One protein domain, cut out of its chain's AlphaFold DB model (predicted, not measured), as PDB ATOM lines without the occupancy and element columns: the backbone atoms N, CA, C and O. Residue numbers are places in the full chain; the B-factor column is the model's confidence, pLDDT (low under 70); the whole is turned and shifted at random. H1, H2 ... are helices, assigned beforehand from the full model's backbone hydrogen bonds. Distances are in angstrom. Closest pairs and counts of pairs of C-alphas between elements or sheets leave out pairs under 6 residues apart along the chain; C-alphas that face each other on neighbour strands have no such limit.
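AT A GLANCE: This is residues 108 to 227 of the 229 residues of an uncharacterized protein of Firmicutes bacterium CAG:65 (UniProt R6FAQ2). What does the model look like? It is an elongated, all-helix body with H5 in its core: H4 packs on H5, H1 and H3 run side by side toward one end with H2 nearby, and the long helix H6 runs out to the other end. There the hairpin of H7 and H8 folds back, with H8 crossing H6 and packing on H4. How large is it? The printed part has 120 residues, eight named helices in order H1 to H8 and no named strand; it is compact, with a radius of gyration of the C-alphas of 14.3 A and spans of 45 by 28 by 23 A.

HOW THE PARTS SIT: What does H1, residues 108 to 121, touch? Among others, it touches H3, residues 137 to 145, at a shallow tilt of 23 degrees, opposite ways; the closest C-alphas, of Leu 115 and Glu 139, are 5.6 A apart. With residues 119 to 120 alone it touches H2, residues 129 to 135, the closest C-alphas being those of Met 119 and Tyr 132, 6.1 A apart. Which helix is the hub? H5, residues 166 to 178, touches five helices, among them H4, residues 148 to 160, its hairpin partner at 41 degrees; the closest C-alphas, of Ile 154 and Met 171, are 6.0 A apart. With residues 167 to 172 alone it touches H6, residues 191 to 208; the closest C-alphas, of Gly 168 and Gly 191, are 4.2 A apart. Where is H8, residues 219 to 227? It touches H6 about perpendicular, at 87 degrees, with the closest C-alphas, of Ala 202 and Met 221, 5.4 A apart, and forms a hairpin with H7, residues 211 to 217. Are the backbones helical? Every O i to N i+4 pair is within hydrogen-bond range in H1, H2, H3, H4, H5 and H7, against 13 of 14 in H6 and 4 of 5 in H8.

IN THESE COORDINATES: Where does H1 begin? C-alpha 108 is at (20.337, 10.848, -28.948), and H1 is 20.0 A long from first to last C-alpha. Which helix is longest? H6, 26.0 A, ends with C-alpha 208 at (-9.742, 19.547, -17.739).

THE WHOLE: Is anything missing or uncertain? The printed part has no cut, and no printed residue is under 70 in pLDDT. Which link is long? That from H5 to H6, residues 179 to 190.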
ATOM      1  N   THR A 108      20.534   9.579 -29.653       97.81
ATOM      2  CA  THR A 108      20.337  10.848 -28.948       97.81
ATOM      3  C   THR A 108      20.449  10.695 -27.440       97.81
ATOM      4  O   THR A 108      20.899  11.630 -26.791       97.81
ATOM      5  N   GLU A 109      20.076   9.542 -26.880       97.38
ATOM      6  CA  GLU A 109      20.217   9.291 -25.444       97.38
ATOM      7  C   GLU A 109      21.694   9.322 -25.046       97.38
ATOM      8  O   GLU A 109      22.068  10.092 -24.163       97.38
ATOM      9  N   ALA A 110      22.553   8.590 -25.763       97.56
ATOM     10  CA  ALA A 110      23.991   8.589 -25.500       97.56
ATOM     11  C   ALA A 110      24.630   9.978 -25.672       97.56
ATOM     12  O   ALA A 110      25.497  10.362 -24.883       97.56
ATOM     13  N   VAL A 111      24.210  10.749 -26.682       98.06
ATOM     14  CA  VAL A 111      24.730  12.110 -26.892       98.06
ATOM     15  C   VAL A 111      24.301  13.048 -25.764       98.06
ATOM     16  O   VAL A 111      25.135  13.782 -25.237       98.06
ATOM     17  N   ILE A 112      23.026  13.021 -25.376       98.56
ATOM     18  CA  ILE A 112      22.489  13.868 -24.304       98.56
ATOM     19  C   ILE A 112      23.152  13.531 -22.959       98.56
ATOM     20  O   ILE A 112      23.541  14.447 -22.233       98.56
ATOM     21  N   GLU A 113      23.356  12.245 -22.656       98.12
ATOM     22  CA  GLU A 113      24.125  11.790 -21.487       98.12
ATOM     23  C   GLU A 113      25.540  12.380 -21.476       98.12
ATOM     24  O   GLU A 113      25.959  12.975 -20.483       98.12
ATOM     25  N   GLU A 114      26.262  12.297 -22.600       98.00
ATOM     26  CA  GLU A 114      27.624  12.831 -22.700       98.00
ATOM     27  C   GLU A 114      27.667  14.359 -22.523       98.00
ATOM     28  O   GLU A 114      28.616  14.900 -21.947       98.00
ATOM     29  N   LEU A 115      26.654  15.079 -23.018       98.38
ATOM     30  CA  LEU A 115      26.542  16.527 -22.841       98.38
ATOM     31  C   LEU A 115      26.358  16.886 -21.363       98.38
ATOM     32  O   LEU A 115      27.076  17.752 -20.861       98.38
ATOM     33  N   PHE A 116      25.471  16.191 -20.647       98.38
ATOM     34  CA  PHE A 116      25.324  16.394 -19.205       98.38
ATOM     35  C   PHE A 116      26.587  16.000 -18.430       98.38
ATOM     36  O   PHE A 116      26.996  16.749 -17.546       98.38
ATOM     37  N   ASP A 117      27.252  14.893 -18.779       97.81
ATOM     38  CA  ASP A 117      28.506  14.468 -18.139       97.81
ATOM     39  C   ASP A 117      29.585  15.554 -18.247       97.81
ATOM     40  O   ASP A 117      30.280  15.860 -17.273       97.81
ATOM     41  N   LYS A 118      29.714  16.177 -19.426       97.56
ATOM     42  CA  LYS A 118      30.647  17.293 -19.642       97.56
ATOM     43  C   LYS A 118      30.295  18.504 -18.806       97.56
ATOM     44  O   LYS A 118      31.200  19.098 -18.224       97.56
ATOM     45  N   MET A 119      29.013  18.859 -18.764       97.81
ATOM     46  CA  MET A 119      28.549  19.968 -17.945       97.81
ATOM     47  C   MET A 119      28.865  19.708 -16.473       97.81
ATOM     48  O   MET A 119      29.447  20.558 -15.825       97.81
ATOM     49  N   GLU A 120      28.569  18.531 -15.931       96.69
ATOM     50  CA  GLU A 120      28.784  18.242 -14.506       96.69
ATOM     51  C   GLU A 120      30.262  18.137 -14.106       96.69
ATOM     52  O   GLU A 120      30.601  18.305 -12.930       96.69
ATOM     53  N   ALA A 121      31.160  17.909 -15.066       96.19
ATOM     54  CA  ALA A 121      32.594  17.843 -14.816       96.19
ATOM     55  C   ALA A 121      33.198  19.188 -14.366       96.19
ATOM     56  O   ALA A 121      34.233  19.192 -13.687       96.19
ATOM     57  N   SER A 122      32.586  20.330 -14.707       95.12
ATOM     58  CA  SER A 122      33.078  21.644 -14.287       95.12
ATOM     59  C   SER A 122      32.018  22.751 -14.316       95.12
ATOM     60  O   SER A 122      31.115  22.720 -15.131       95.12
ATOM     61  N   PRO A 123      32.141  23.791 -13.475       91.31
ATOM     62  CA  PRO A 123      33.197  24.024 -12.489       91.31
ATOM     63  C   PRO A 123      33.028  23.162 -11.226       91.31
ATOM     64  O   PRO A 123      31.958  23.088 -10.644       91.31
ATOM     65  N   ALA A 124      34.112  22.557 -10.731       82.31
ATOM     66  CA  ALA A 124      34.059  21.570  -9.639       82.31
ATOM     67  C   ALA A 124      33.612  22.112  -8.260       82.31
ATOM     68  O   ALA A 124      33.422  21.337  -7.325       82.31
ATOM     69  N   THR A 125      33.509  23.432  -8.096       81.56
ATOM     70  CA  THR A 125      33.258  24.090  -6.801       81.56
ATOM     71  C   THR A 125      32.004  24.957  -6.780       81.56
ATOM     72  O   THR A 125      31.756  25.618  -5.771       81.56
ATOM     73  N   ALA A 126      31.238  25.017  -7.871       86.00
ATOM     74  CA  ALA A 126      30.003  25.787  -7.884       86.00
ATOM     75  C   ALA A 126      28.885  25.020  -7.172       86.00
ATOM     76  O   ALA A 126      28.797  23.799  -7.235       86.00
ATOM     77  N   SER A 127      28.019  25.750  -6.476       86.38
ATOM     78  CA  SER A 127      26.776  25.193  -5.917       86.38
ATOM     79  C   SER A 127      25.546  25.632  -6.707       86.38
ATOM     80  O   SER A 127      24.466  25.086  -6.508       86.38
ATOM     81  N   ASN A 128      25.700  26.629  -7.581       92.88
ATOM     82  CA  ASN A 128      24.634  27.164  -8.407       92.88
ATOM     83  C   ASN A 128      24.654  26.476  -9.785       92.88
ATOM     84  O   ASN A 128      25.647  26.619 -10.498       92.88
ATOM     85  N   PRO A 129      23.580  25.776 -10.198       94.69
ATOM     86  CA  PRO A 129      23.498  25.147 -11.519       94.69
ATOM     87  C   PRO A 129      23.716  26.118 -12.690       94.69
ATOM     88  O   PRO A 129      24.231  25.710 -13.725       94.69
ATOM     89  N   ALA A 130      23.383  27.404 -12.524       94.94
ATOM     90  CA  ALA A 130      23.612  28.415 -13.560       94.94
ATOM     91  C   ALA A 130      25.106  28.577 -13.902       94.94
ATOM     92  O   ALA A 130      25.449  28.744 -15.067       94.94
ATOM     93  N   ASP A 131      26.001  28.429 -12.920       97.12
ATOM     94  CA  ASP A 131      27.447  28.557 -13.137       97.12
ATOM     95  C   ASP A 131      27.980  27.441 -14.062       97.12
ATOM     96  O   ASP A 131      28.943  27.644 -14.802       97.12
ATOM     97  N   TYR A 132      27.346  26.262 -14.035       97.81
ATOM     98  CA  TYR A 132      27.658  25.141 -14.927       97.81
ATOM     99  C   TYR A 132      27.156  25.400 -16.350       97.81
ATOM    100  O   TYR A 132      27.873  25.127 -17.310       97.81
ATOM    101  N   ILE A 133      25.961  25.979 -16.495       97.62
ATOM    102  CA  ILE A 133      25.410  26.383 -17.798       97.62
ATOM    103  C   ILE A 133      26.292  27.459 -18.444       97.62
ATOM    104  O   ILE A 133      26.644  27.337 -19.616       97.62
ATOM    105  N   ASP A 134      26.715  28.466 -17.679       96.94
ATOM    106  CA  ASP A 134      27.581  29.540 -18.175       96.94
ATOM    107  C   ASP A 134      28.949  29.009 -18.634       96.94
ATOM    108  O   ASP A 134      29.461  29.406 -19.687       96.94
ATOM    109  N   ALA A 135      29.534  28.075 -17.876       97.31
ATOM    110  CA  ALA A 135      30.807  27.440 -18.219       97.31
ATOM    111  C   ALA A 135      30.713  26.510 -19.444       97.31
ATOM    112  O   ALA A 135      31.701  26.353 -20.162       97.31
ATOM    113  N   HIS A 136      29.534  25.936 -19.700       97.81
ATOM    114  CA  HIS A 136      29.272  24.936 -20.741       97.81
ATOM    115  C   HIS A 136      28.155  25.371 -21.696       97.81
ATOM    116  O   HIS A 136      27.281  24.595 -22.088       97.81
ATOM    117  N   SER A 137      28.182  26.646 -22.085       97.62
ATOM    118  CA  SER A 137      27.133  27.247 -22.918       97.62
ATOM    119  C   SER A 137      26.967  26.578 -24.288       97.62
ATOM    120  O   SER A 137      25.879  26.629 -24.860       97.62
ATOM    121  N   LEU A 138      28.012  25.943 -24.830       96.69
ATOM    122  CA  LEU A 138      27.926  25.212 -26.097       96.69
ATOM    123  C   LEU A 138      27.188  23.885 -25.926       96.69
ATOM    124  O   LEU A 138      26.279  23.610 -26.705       96.69
ATOM    125  N   GLU A 139      27.540  23.108 -24.902       98.31
ATOM    126  CA  GLU A 139      26.879  21.844 -24.576       98.31
ATOM    127  C   GLU A 139      25.414  22.075 -24.201       98.31
ATOM    128  O   GLU A 139      24.527  21.404 -24.725       98.31
ATOM    129  N   TYR A 140      25.140  23.081 -23.368       98.50
ATOM    130  CA  TYR A 140      23.773  23.429 -22.990       98.50
ATOM    131  C   TYR A 140      22.935  23.874 -24.192       98.50
ATOM    132  O   TYR A 140      21.775  23.493 -24.346       98.50
ATOM    133  N   ARG A 141      23.532  24.643 -25.107       97.44
ATOM    134  CA  ARG A 141      22.865  25.029 -26.350       97.44
ATOM    135  C   ARG A 141      22.612  23.831 -27.265       97.44
ATOM    136  O   ARG A 141      21.577  23.790 -27.921       97.44
ATOM    137  N   GLU A 142      23.513  22.855 -27.308       97.94
ATOM    138  CA  GLU A 142      23.283  21.622 -28.064       97.94
ATOM    139  C   GLU A 142      22.129  20.801 -27.465       97.94
ATOM    140  O   GLU A 142      21.272  20.329 -28.213       97.94
ATOM    141  N   LEU A 143      22.019  20.726 -26.133       98.62
ATOM    142  CA  LEU A 143      20.854  20.138 -25.458       98.62
ATOM    143  C   LEU A 143      19.543  20.825 -25.879       98.62
ATOM    144  O   LEU A 143      18.558  20.143 -26.163       98.62
ATOM    145  N   MET A 144      19.532  22.157 -25.990       98.38
ATOM    146  CA  MET A 144      18.374  22.902 -26.508       98.38
ATOM    147  C   MET A 144      18.043  22.534 -27.962       98.38
ATOM    148  O   MET A 144      16.869  22.440 -28.325       98.38
ATOM    149  N   TYR A 145      19.053  22.305 -28.803       97.94
ATOM    150  CA  TYR A 145      18.869  21.961 -30.218       97.94
ATOM    151  C   TYR A 145      18.314  20.552 -30.436       97.94
ATOM    152  O   TYR A 145      17.583  20.338 -31.402       97.94
ATOM    153  N   TYR A 146      18.570  19.609 -29.528       98.50
ATOM    154  CA  TYR A 146      17.922  18.294 -29.564       98.50
ATOM    155  C   TYR A 146      16.419  18.342 -29.219       98.50
ATOM    156  O   TYR A 146      15.715  17.367 -29.477       98.50
ATOM    157  N   GLY A 147      15.896  19.465 -28.706       98.12
ATOM    158  CA  GLY A 147      14.457  19.739 -28.598       98.12
ATOM    159  C   GLY A 147      13.664  18.612 -27.932       98.12
ATOM    160  O   GLY A 147      13.925  18.247 -26.786       98.12
ATOM    161  N   GLN A 148      12.712  18.020 -28.663       97.81
ATOM    162  CA  GLN A 148      11.893  16.913 -28.161       97.81
ATOM    163  C   GLN A 148      12.719  15.695 -27.703       97.81
ATOM    164  O   GLN A 148      12.310  15.028 -26.758       97.81
ATOM    165  N   TYR A 149      13.883  15.403 -28.299       98.50
ATOM    166  CA  TYR A 149      14.738  14.307 -27.816       98.50
ATOM    167  C   TYR A 149      15.277  14.594 -26.407       98.50
ATOM    168  O   TYR A 149      15.299  13.692 -25.571       98.50
ATOM    169  N   SER A 150      15.622  15.852 -26.116       98.75
ATOM    170  CA  SER A 150      16.004  16.293 -24.770       98.75
ATOM    171  C   SER A 150      14.835  16.234 -23.792       98.75
ATOM    172  O   SER A 150      15.013  15.729 -22.688       98.75
ATOM    173  N   LEU A 151      13.629  16.664 -24.191       98.50
ATOM    174  CA  LEU A 151      12.425  16.511 -23.358       98.50
ATOM    175  C   LEU A 151      12.151  15.040 -23.029       98.50
ATOM    176  O   LEU A 151      11.967  14.696 -21.864       98.50
ATOM    177  N   ASN A 152      12.194  14.163 -24.034       98.38
ATOM    178  CA  ASN A 152      12.001  12.729 -23.843       98.38
ATOM    179  C   ASN A 152      13.028  12.165 -22.857       98.38
ATOM    180  O   ASN A 152      12.656  11.434 -21.945       98.38
ATOM    181  N   TYR A 153      14.308  12.508 -23.018       98.56
ATOM    182  CA  TYR A 153      15.359  12.093 -22.092       98.56
ATOM    183  C   TYR A 153      15.070  12.561 -20.656       98.56
ATOM    184  O   TYR A 153      15.074  11.749 -19.733       98.56
ATOM    185  N   ILE A 154      14.755  13.849 -20.475       98.62
ATOM    186  CA  ILE A 154      14.442  14.442 -19.169       98.62
ATOM    187  C   ILE A 154      13.292  13.690 -18.492       98.62
ATOM    188  O   ILE A 154      13.401  13.317 -17.323       98.62
ATOM    189  N   PHE A 155      12.202  13.444 -19.224       98.62
ATOM    190  CA  PHE A 155      11.033  12.753 -18.688       98.62
ATOM    191  C   PHE A 155      11.374  11.331 -18.251       98.62
ATOM    192  O   PHE A 155      11.045  10.961 -17.126       98.62
ATOM    193  N   HIS A 156      12.090  10.557 -19.072       98.06
ATOM    194  CA  HIS A 156      12.517   9.212 -18.681       98.06
ATOM    195  C   HIS A 156      13.376   9.230 -17.412       98.06
ATOM    196  O   HIS A 156      13.077   8.494 -16.472       98.06
ATOM    197  N   LYS A 157      14.375  10.118 -17.323       98.31
ATOM    198  CA  LYS A 157      15.251  10.198 -16.142       98.31
ATOM    199  C   LYS A 157      14.526  10.608 -14.872       98.31
ATOM    200  O   LYS A 157      14.840  10.090 -13.802       98.31
ATOM    201  N   PHE A 158      13.558  11.516 -14.956       98.50
ATOM    202  CA  PHE A 158      12.750  11.844 -13.787       98.50
ATOM    203  C   PHE A 158      11.756  10.736 -13.418       98.50
ATOM    204  O   PHE A 158      11.507  10.540 -12.229       98.50
ATOM    205  N   MET A 159      11.225   9.986 -14.389       97.25
ATOM    206  CA  MET A 159      10.374   8.816 -14.128       97.25
ATOM    207  C   MET A 159      11.143   7.652 -13.483       97.25
ATOM    208  O   MET A 159      10.566   6.911 -12.690       97.25
ATOM    209  N   GLU A 160      12.443   7.508 -13.765       96.69
ATOM    210  CA  GLU A 160      13.336   6.583 -13.047       96.69
ATOM    211  C   GLU A 160      13.521   6.972 -11.568       96.69
ATOM    212  O   GLU A 160      13.775   6.111 -10.722       96.69
ATOM    213  N   GLY A 161      13.342   8.255 -11.242       95.38
ATOM    214  CA  GLY A 161      13.465   8.795  -9.896       95.38
ATOM    215  C   GLY A 161      14.896   9.187  -9.510       95.38
ATOM    216  O   GLY A 161      15.826   9.197 -10.312       95.38
ATOM    217  N   GLU A 162      15.071   9.533  -8.231       94.62
ATOM    218  CA  GLU A 162      16.368   9.838  -7.597       94.62
ATOM    219  C   GLU A 162      17.181  11.004  -8.200       94.62
ATOM    220  O   GLU A 162      18.337  11.206  -7.816       94.62
ATOM    221  N   GLN A 163      16.575  11.864  -9.027       97.38
ATOM    222  CA  GLN A 163      17.219  13.039  -9.638       97.38
ATOM    223  C   GLN A 163      17.409  14.205  -8.644       97.38
ATOM    224  O   GLN A 163      16.874  15.308  -8.795       97.38
ATOM    225  N   LYS A 164      18.169  13.944  -7.576       96.50
ATOM    226  CA  LYS A 164      18.371  14.840  -6.425       96.50
ATOM    227  C   LYS A 164      19.628  15.708  -6.521       96.50
ATOM    228  O   LYS A 164      19.782  16.644  -5.743       96.50
ATOM    229  N   GLY A 165      20.534  15.371  -7.437       95.44
ATOM    230  CA  GLY A 165      21.820  16.042  -7.620       95.44
ATOM    231  C   GLY A 165      21.801  17.177  -8.648       95.44
ATOM    232  O   GLY A 165      20.744  17.662  -9.060       95.44
ATOM    233  N   LEU A 166      23.003  17.567  -9.081       96.38
ATOM    234  CA  LEU A 166      23.225  18.613 -10.081       96.38
ATOM    235  C   LEU A 166      22.529  18.297 -11.412       96.38
ATOM    236  O   LEU A 166      21.783  19.148 -11.892       96.38
ATOM    237  N   ARG A 167      22.672  17.075 -11.951       97.44
ATOM    238  CA  ARG A 167      21.934  16.625 -13.147       97.44
ATOM    239  C   ARG A 167      20.437  16.904 -13.069       97.44
ATOM    240  O   ARG A 167      19.884  17.480 -13.998       97.44
ATOM    241  N   GLY A 168      19.792  16.577 -11.948       98.12
ATOM    242  CA  GLY A 168      18.368  16.854 -11.746       98.12
ATOM    243  C   GLY A 168      18.039  18.347 -11.842       98.12
ATOM    244  O   GLY A 168      17.068  18.728 -12.491       98.12
ATOM    245  N   GLN A 169      18.868  19.211 -11.250       97.81
ATOM    246  CA  GLN A 169      18.693  20.662 -11.358       97.81
ATOM    247  C   GLN A 169      18.925  21.180 -12.787       97.81
ATOM    248  O   GLN A 169      18.174  22.036 -13.247       97.81
ATOM    249  N   LEU A 170      19.917  20.651 -13.510       98.38
ATOM    250  CA  LEU A 170      20.166  21.014 -14.909       98.38
ATOM    251  C   LEU A 170      19.012  20.574 -15.822       98.38
ATOM    252  O   LEU A 170      18.546  21.371 -16.632       98.38
ATOM    253  N   MET A 171      18.500  19.350 -15.649       98.69
ATOM    254  CA  MET A 171      17.337  18.842 -16.387       98.69
ATOM    255  C   MET A 171      16.076  19.661 -16.111       98.69
ATOM    256  O   MET A 171      15.327  19.945 -17.037       98.69
ATOM    257  N   LYS A 172      15.863  20.101 -14.866       98.25
ATOM    258  CA  LYS A 172      14.781  21.034 -14.525       98.25
ATOM    259  C   LYS A 172      14.900  22.345 -15.309       98.25
ATOM    260  O   LYS A 172      13.909  22.814 -15.854       98.25
ATOM    261  N   ILE A 173      16.083  22.966 -15.322       98.25
ATOM    262  CA  ILE A 173      16.277  24.248 -16.017       98.25
ATOM    263  C   ILE A 173      16.057  24.058 -17.519       98.25
ATOM    264  O   ILE A 173      15.358  24.848 -18.140       98.25
ATOM    265  N   LEU A 174      16.589  22.972 -18.083       98.69
ATOM    266  CA  LEU A 174      16.381  22.626 -19.486       98.69
ATOM    267  C   LEU A 174      14.904  22.364 -19.819       98.69
ATOM    268  O   LEU A 174      14.447  22.803 -20.868       98.69
ATOM    269  N   LEU A 175      14.147  21.706 -18.935       98.69
ATOM    270  CA  LEU A 175      12.698  21.543 -19.087       98.69
ATOM    271  C   LEU A 175      11.998  22.903 -19.163       98.69
ATOM    272  O   LEU A 175      11.217  23.126 -20.077       98.69
ATOM    273  N   ASP A 176      12.305  23.822 -18.248       98.19
ATOM    274  CA  ASP A 176      11.706  25.160 -18.233       98.19
ATOM    275  C   ASP A 176      12.025  25.986 -19.487       98.19
ATOM    276  O   ASP A 176      11.194  26.789 -19.915       98.19
ATOM    277  N   ASP A 177      13.223  25.821 -20.046       97.69
ATOM    278  CA  ASP A 177      13.665  26.557 -21.232       97.69
ATOM    279  C   ASP A 177      13.117  25.939 -22.530       97.69
ATOM    280  O   ASP A 177      12.824  26.667 -23.481       97.69
ATOM    281  N   LEU A 178      12.928  24.615 -22.569       97.81
ATOM    282  CA  LEU A 178      12.281  23.905 -23.681       97.81
ATOM    283  C   LEU A 178      10.750  24.012 -23.651       97.81
ATOM    284  O   LEU A 178      10.130  23.945 -24.709       97.81
ATOM    285  N   ALA A 179      10.158  24.164 -22.464       97.50
ATOM    286  CA  ALA A 179       8.717  24.180 -22.225       97.50
ATOM    287  C   ALA A 179       8.283  25.376 -21.352       97.50
ATOM    288  O   ALA A 179       7.718  25.197 -20.260       97.50
ATOM    289  N   PRO A 180       8.544  26.624 -21.787       96.25
ATOM    290  CA  PRO A 180       8.228  27.810 -20.994       96.25
ATOM    291  C   PRO A 180       6.727  27.958 -20.696       96.25
ATOM    292  O   PRO A 180       6.362  28.616 -19.720       96.25
ATOM    293  N   GLU A 181       5.851  27.352 -21.500       96.06
ATOM    294  CA  GLU A 181       4.398  27.324 -21.309       96.06
ATOM    295  C   GLU A 181       3.945  26.483 -20.110       96.06
ATOM    296  O   GLU A 181       2.869  26.735 -19.565       96.06
ATOM    297  N   ALA A 182       4.776  25.525 -19.693       96.12
ATOM    298  CA  ALA A 182       4.506  24.585 -18.608       96.12
ATOM    299  C   ALA A 182       5.341  24.887 -17.347       96.12
ATOM    300  O   ALA A 182       5.309  24.137 -16.370       96.12
ATOM    301  N   LYS A 183       6.107  25.983 -17.353       97.25
ATOM    302  CA  LYS A 183       7.006  26.369 -16.262       97.25
ATOM    303  C   LYS A 183       6.248  26.667 -14.968       97.25
ATOM    304  O   LYS A 183       5.419  27.581 -14.903       97.25
ATOM    305  N   LEU A 184       6.613  25.977 -13.890       96.38
ATOM    306  CA  LEU A 184       6.058  26.211 -12.562       96.38
ATOM    307  C   LEU A 184       6.795  27.334 -11.828       96.38
ATOM    308  O   LEU A 184       8.015  27.480 -11.875       96.38
ATOM    309  N   ARG A 185       6.037  28.124 -11.063       93.19
ATOM    310  CA  ARG A 185       6.573  29.171 -10.181       93.19
ATOM    311  C   ARG A 185       6.587  28.695  -8.734       93.19
ATOM    312  O   ARG A 185       5.876  29.240  -7.892       93.19
ATOM    313  N   LEU A 186       7.389  27.672  -8.461       93.75
ATOM    314  CA  LEU A 186       7.550  27.105  -7.125       93.75
ATOM    315  C   LEU A 186       9.021  26.927  -6.751       93.75
ATOM    316  O   LEU A 186       9.911  26.908  -7.602       93.75
ATOM    317  N   TYR A 187       9.259  26.806  -5.449       92.38
ATOM    318  CA  TYR A 187      10.544  26.378  -4.921       92.38
ATOM    319  C   TYR A 187      10.539  24.860  -4.737       92.38
ATOM    320  O   TYR A 187       9.602  24.321  -4.154       92.38
ATOM    321  N   ALA A 188      11.598  24.207  -5.207       94.50
ATOM    322  CA  ALA A 188      11.871  22.787  -5.010       94.50
ATOM    323  C   ALA A 188      13.362  22.630  -4.698       94.50
ATOM    324  O   ALA A 188      14.190  23.289  -5.343       94.50
ATOM    325  N   GLU A 189      13.710  21.791  -3.721       94.12
ATOM    326  CA  GLU A 189      15.105  21.588  -3.314       94.12
ATOM    327  C   GLU A 189      15.874  20.783  -4.364       94.12
ATOM    328  O   GLU A 189      17.077  20.975  -4.555       94.12
ATOM    329  N   THR A 190      15.170  19.912  -5.086       97.12
ATOM    330  CA  THR A 190      15.735  19.035  -6.115       97.12
ATOM    331  C   THR A 190      15.009  19.168  -7.450       97.12
ATOM    332  O   THR A 190      13.875  19.645  -7.518       97.12
ATOM    333  N   GLY A 191      15.661  18.718  -8.527       97.50
ATOM    334  CA  GLY A 191      14.993  18.569  -9.819       97.50
ATOM    335  C   GLY A 191      13.840  17.570  -9.755       97.50
ATOM    336  O   GLY A 191      12.786  17.837 -10.317       97.50
ATOM    337  N   GLN A 192      14.017  16.467  -9.015       98.56
ATOM    338  CA  GLN A 192      12.970  15.460  -8.832       98.56
ATOM    339  C   GLN A 192      11.702  16.048  -8.205       98.56
ATOM    340  O   GLN A 192      10.627  15.892  -8.763       98.56
ATOM    341  N   GLU A 193      11.822  16.771  -7.088       98.44
ATOM    342  CA  GLU A 193      10.663  17.396  -6.429       98.44
ATOM    343  C   GLU A 193       9.938  18.383  -7.345       98.44
ATOM    344  O   GLU A 193       8.713  18.454  -7.338       98.44
ATOM    345  N   TYR A 194      10.692  19.142  -8.148       98.56
ATOM    346  CA  TYR A 194      10.103  20.034  -9.139       98.56
ATOM    347  C   TYR A 194       9.308  19.254 -10.188       98.56
ATOM    348  O   TYR A 194       8.168  19.609 -10.485       98.56
ATOM    349  N   PHE A 195       9.907  18.196 -10.739       98.56
ATOM    350  CA  PHE A 195       9.266  17.380 -11.758       98.56
ATOM    351  C   PHE A 195       8.039  16.643 -11.223       98.56
ATOM    352  O   PHE A 195       7.039  16.568 -11.922       98.56
ATOM    353  N   ASP A 196       8.069  16.155  -9.983       98.38
ATOM    354  CA  ASP A 196       6.927  15.474  -9.370       98.38
ATOM    355  C   ASP A 196       5.699  16.405  -9.279       98.38
ATOM    356  O   ASP A 196       4.570  15.969  -9.503       98.38
ATOM    357  N   GLU A 197       5.900  17.697  -8.990       98.44
ATOM    358  CA  GLU A 197       4.829  18.704  -9.034       98.44
ATOM    359  C   GLU A 197       4.419  19.061 -10.471       98.44
ATOM    360  O   GLU A 197       3.231  19.204 -10.759       98.44
ATOM    361  N   TRP A 198       5.381  19.151 -11.394       98.50
ATOM    362  CA  TRP A 198       5.119  19.382 -12.820       98.50
ATOM    363  C   TRP A 198       4.267  18.266 -13.440       98.50
ATOM    364  O   TRP A 198       3.271  18.539 -14.108       98.50
ATOM    365  N   ALA A 199       4.597  17.009 -13.142       98.19
ATOM    366  CA  ALA A 199       3.889  15.820 -13.598       98.19
ATOM    367  C   ALA A 199       2.453  15.754 -13.061       98.19
ATOM    368  O   ALA A 199       1.531  15.441 -13.814       98.19
ATOM    369  N   LYS A 200       2.231  16.107 -11.785       97.56
ATOM    370  CA  LYS A 200       0.870  16.256 -11.234       97.56
ATOM    371  C   LYS A 200       0.080  17.309 -12.002       97.56
ATOM    372  O   LYS A 200      -1.055  17.043 -12.384       97.56
ATOM    373  N   GLY A 201       0.697  18.458 -12.284       97.12
ATOM    374  CA  GLY A 201       0.085  19.512 -13.091       97.12
ATOM    375  C   GLY A 201      -0.327  19.031 -14.487       97.12
ATOM    376  O   GLY A 201      -1.421  19.353 -14.940       97.12
ATOM    377  N   ALA A 202       0.491  18.202 -15.142       97.44
ATOM    378  CA  ALA A 202       0.137  17.611 -16.434       97.44
ATOM    379  C   ALA A 202      -1.113  16.714 -16.352       97.44
ATOM    380  O   ALA A 202      -1.987  16.794 -17.217       97.44
ATOM    381  N   VAL A 203      -1.243  15.905 -15.294       96.50
ATOM    382  CA  VAL A 203      -2.439  15.076 -15.057       96.50
ATOM    383  C   VAL A 203      -3.668  15.943 -14.763       96.50
ATOM    384  O   VAL A 203      -4.736  15.693 -15.314       96.50
ATOM    385  N   GLU A 204      -3.528  17.002 -13.963       96.69
ATOM    386  CA  GLU A 204      -4.624  17.945 -13.690       96.69
ATOM    387  C   GLU A 204      -5.118  18.657 -14.959       96.69
ATOM    388  O   GLU A 204      -6.314  18.919 -15.099       96.69
ATOM    389  N   VAL A 205      -4.216  18.968 -15.896       97.06
ATOM    390  CA  VAL A 205      -4.571  19.529 -17.209       97.06
ATOM    391  C   VAL A 205      -5.330  18.501 -18.055       97.06
ATOM    392  O   VAL A 205      -6.329  18.864 -18.679       97.06
ATOM    393  N   LEU A 206      -4.926  17.226 -18.028       96.62
ATOM    394  CA  LEU A 206      -5.626  16.133 -18.716       96.62
ATOM    395  C   LEU A 206      -7.056  15.914 -18.201       96.62
ATOM    396  O   LEU A 206      -7.946  15.557 -18.968       96.62
ATOM    397  N   GLU A 207      -7.317  16.166 -16.918       96.06
ATOM    398  CA  GLU A 207      -8.677  16.096 -16.364       96.06
ATOM    399  C   GLU A 207      -9.595  17.225 -16.870       96.06
ATOM    400  O   GLU A 207     -10.822  17.101 -16.820       96.06
ATOM    401  N   GLN A 208      -9.019  18.330 -17.352       97.00
ATOM    402  CA  GLN A 208      -9.742  19.547 -17.739       97.00
ATOM    403  C   GLN A 208      -9.871  19.726 -19.254       97.00
ATOM    404  O   GLN A 208     -10.794  20.407 -19.712       97.00
ATOM    405  N   HIS A 209      -8.967  19.128 -20.029       97.44
ATOM    406  CA  HIS A 209      -8.830  19.356 -21.462       97.44
ATOM    407  C   HIS A 209      -8.605  18.051 -22.231       97.44
ATOM    408  O   HIS A 209      -8.047  17.093 -21.708       97.44
ATOM    409  N   ASP A 210      -9.036  18.016 -23.496       96.56
ATOM    410  CA  ASP A 210      -8.737  16.892 -24.387       96.56
ATOM    411  C   ASP A 210      -7.310  16.968 -24.956       96.56
ATOM    412  O   ASP A 210      -6.641  18.000 -24.908       96.56
ATOM    413  N   MET A 211      -6.832  15.852 -25.511       95.56
ATOM    414  CA  MET A 211      -5.455  15.742 -26.000       95.56
ATOM    415  C   MET A 211      -5.136  16.651 -27.189       95.56
ATOM    416  O   MET A 211      -3.973  17.014 -27.358       95.56
ATOM    417  N   GLU A 212      -6.127  17.050 -27.990       97.12
ATOM    418  CA  GLU A 212      -5.905  18.017 -29.073       97.12
ATOM    419  C   GLU A 212      -5.641  19.406 -28.492       97.12
ATOM    420  O   GLU A 212      -4.657  20.053 -28.853       97.12
ATOM    421  N   TRP A 213      -6.434  19.827 -27.503       97.88
ATOM    422  CA  TRP A 213      -6.199  21.083 -26.802       97.88
ATOM    423  C   TRP A 213      -4.828  21.106 -26.114       97.88
ATOM    424  O   TRP A 213      -4.108  22.102 -26.213       97.88
ATOM    425  N   ILE A 214      -4.437  20.015 -25.446       97.88
ATOM    426  CA  ILE A 214      -3.146  19.930 -24.739       97.88
ATOM    427  C   ILE A 214      -1.990  19.977 -25.736       97.88
ATOM    428  O   ILE A 214      -1.024  20.698 -25.506       97.88
ATOM    429  N   LYS A 215      -2.095  19.287 -26.873       97.00
ATOM    430  CA  LYS A 215      -1.077  19.337 -27.927       97.00
ATOM    431  C   LYS A 215      -0.827  20.757 -28.432       97.00
ATOM    432  O   LYS A 215       0.317  21.122 -28.684       97.00
ATOM    433  N   GLU A 216      -1.888  21.543 -28.584       96.56
ATOM    434  CA  GLU A 216      -1.808  22.915 -29.089       96.56
ATOM    435  C   GLU A 216      -1.323  23.923 -28.035       96.56
ATOM    436  O   GLU A 216      -0.620  24.871 -28.383       96.56
ATOM    437  N   ASN A 217      -1.690  23.746 -26.760       97.25
ATOM    438  CA  ASN A 217      -1.504  24.769 -25.719       97.25
ATOM    439  C   ASN A 217      -0.456  24.412 -24.655       97.25
ATOM    440  O   ASN A 217       0.024  25.298 -23.949       97.25
ATOM    441  N   GLN A 218      -0.141  23.127 -24.501       97.44
ATOM    442  CA  GLN A 218       0.775  22.561 -23.508       97.44
ATOM    443  C   GLN A 218       1.580  21.394 -24.131       97.44
ATOM    444  O   GLN A 218       1.512  20.260 -23.645       97.44
ATOM    445  N   PRO A 219       2.320  21.625 -25.235       97.00
ATOM    446  CA  PRO A 219       2.959  20.563 -26.013       97.00
ATOM    447  C   PRO A 219       3.930  19.701 -25.199       97.00
ATOM    448  O   PRO A 219       3.988  18.491 -25.421       97.00
ATOM    449  N   ALA A 220       4.655  20.259 -24.224       97.88
ATOM    450  CA  ALA A 220       5.524  19.452 -23.368       97.88
ATOM    451  C   ALA A 220       4.739  18.486 -22.467       97.88
ATOM    452  O   ALA A 220       5.127  17.325 -22.325       97.88
ATOM    453  N   MET A 221       3.609  18.932 -21.903       98.25
ATOM    454  CA  MET A 221       2.707  18.055 -21.147       98.25
ATOM    455  C   MET A 221       2.082  17.001 -22.057       98.25
ATOM    456  O   MET A 221       2.008  15.845 -21.661       98.25
ATOM    457  N   TRP A 222       1.702  17.357 -23.289       98.06
ATOM    458  CA  TRP A 222       1.214  16.388 -24.272       98.06
ATOM    459  C   TRP A 222       2.244  15.278 -24.520       98.06
ATOM    460  O   TRP A 222       1.897  14.105 -24.428       98.06
ATOM    461  N   ILE A 223       3.517  15.629 -24.750       97.31
ATOM    462  CA  ILE A 223       4.605  14.649 -24.925       97.31
ATOM    463  C   ILE A 223       4.733  13.748 -23.691       97.31
ATOM    464  O   ILE A 223       4.811  12.531 -23.838       97.31
ATOM    465  N   TYR A 224       4.741  14.328 -22.489       98.25
ATOM    466  CA  TYR A 224       4.839  13.570 -21.239       98.25
ATOM    467  C   TYR A 224       3.666  12.601 -21.050       98.25
ATOM    468  O   TYR A 224       3.879  11.431 -20.737       98.25
ATOM    469  N   LEU A 225       2.432  13.060 -21.278       97.31
ATOM    470  CA  LEU A 225       1.223  12.256 -21.102       97.31
ATOM    471  C   LEU A 225       1.211  11.029 -22.022       97.31
ATOM    472  O   LEU A 225       0.782   9.961 -21.605       97.31
ATOM    473  N   GLN A 226       1.781  11.133 -23.227       95.44
ATOM    474  CA  GLN A 226       1.958   9.989 -24.132       95.44
ATOM    475  C   GLN A 226       2.925   8.910 -23.605       95.44
ATOM    476  O   GLN A 226       2.958   7.815 -24.159       95.44
ATOM    477  N   MET A 227       3.733   9.200 -22.580       94.75
ATOM    478  CA  MET A 227       4.677   8.243 -21.981       94.75
ATOM    479  C   MET A 227       4.117   7.522 -20.753       94.75
ATOM    480  O   MET A 227       4.684   6.512 -20.339       94.75
TER     481      MET A 227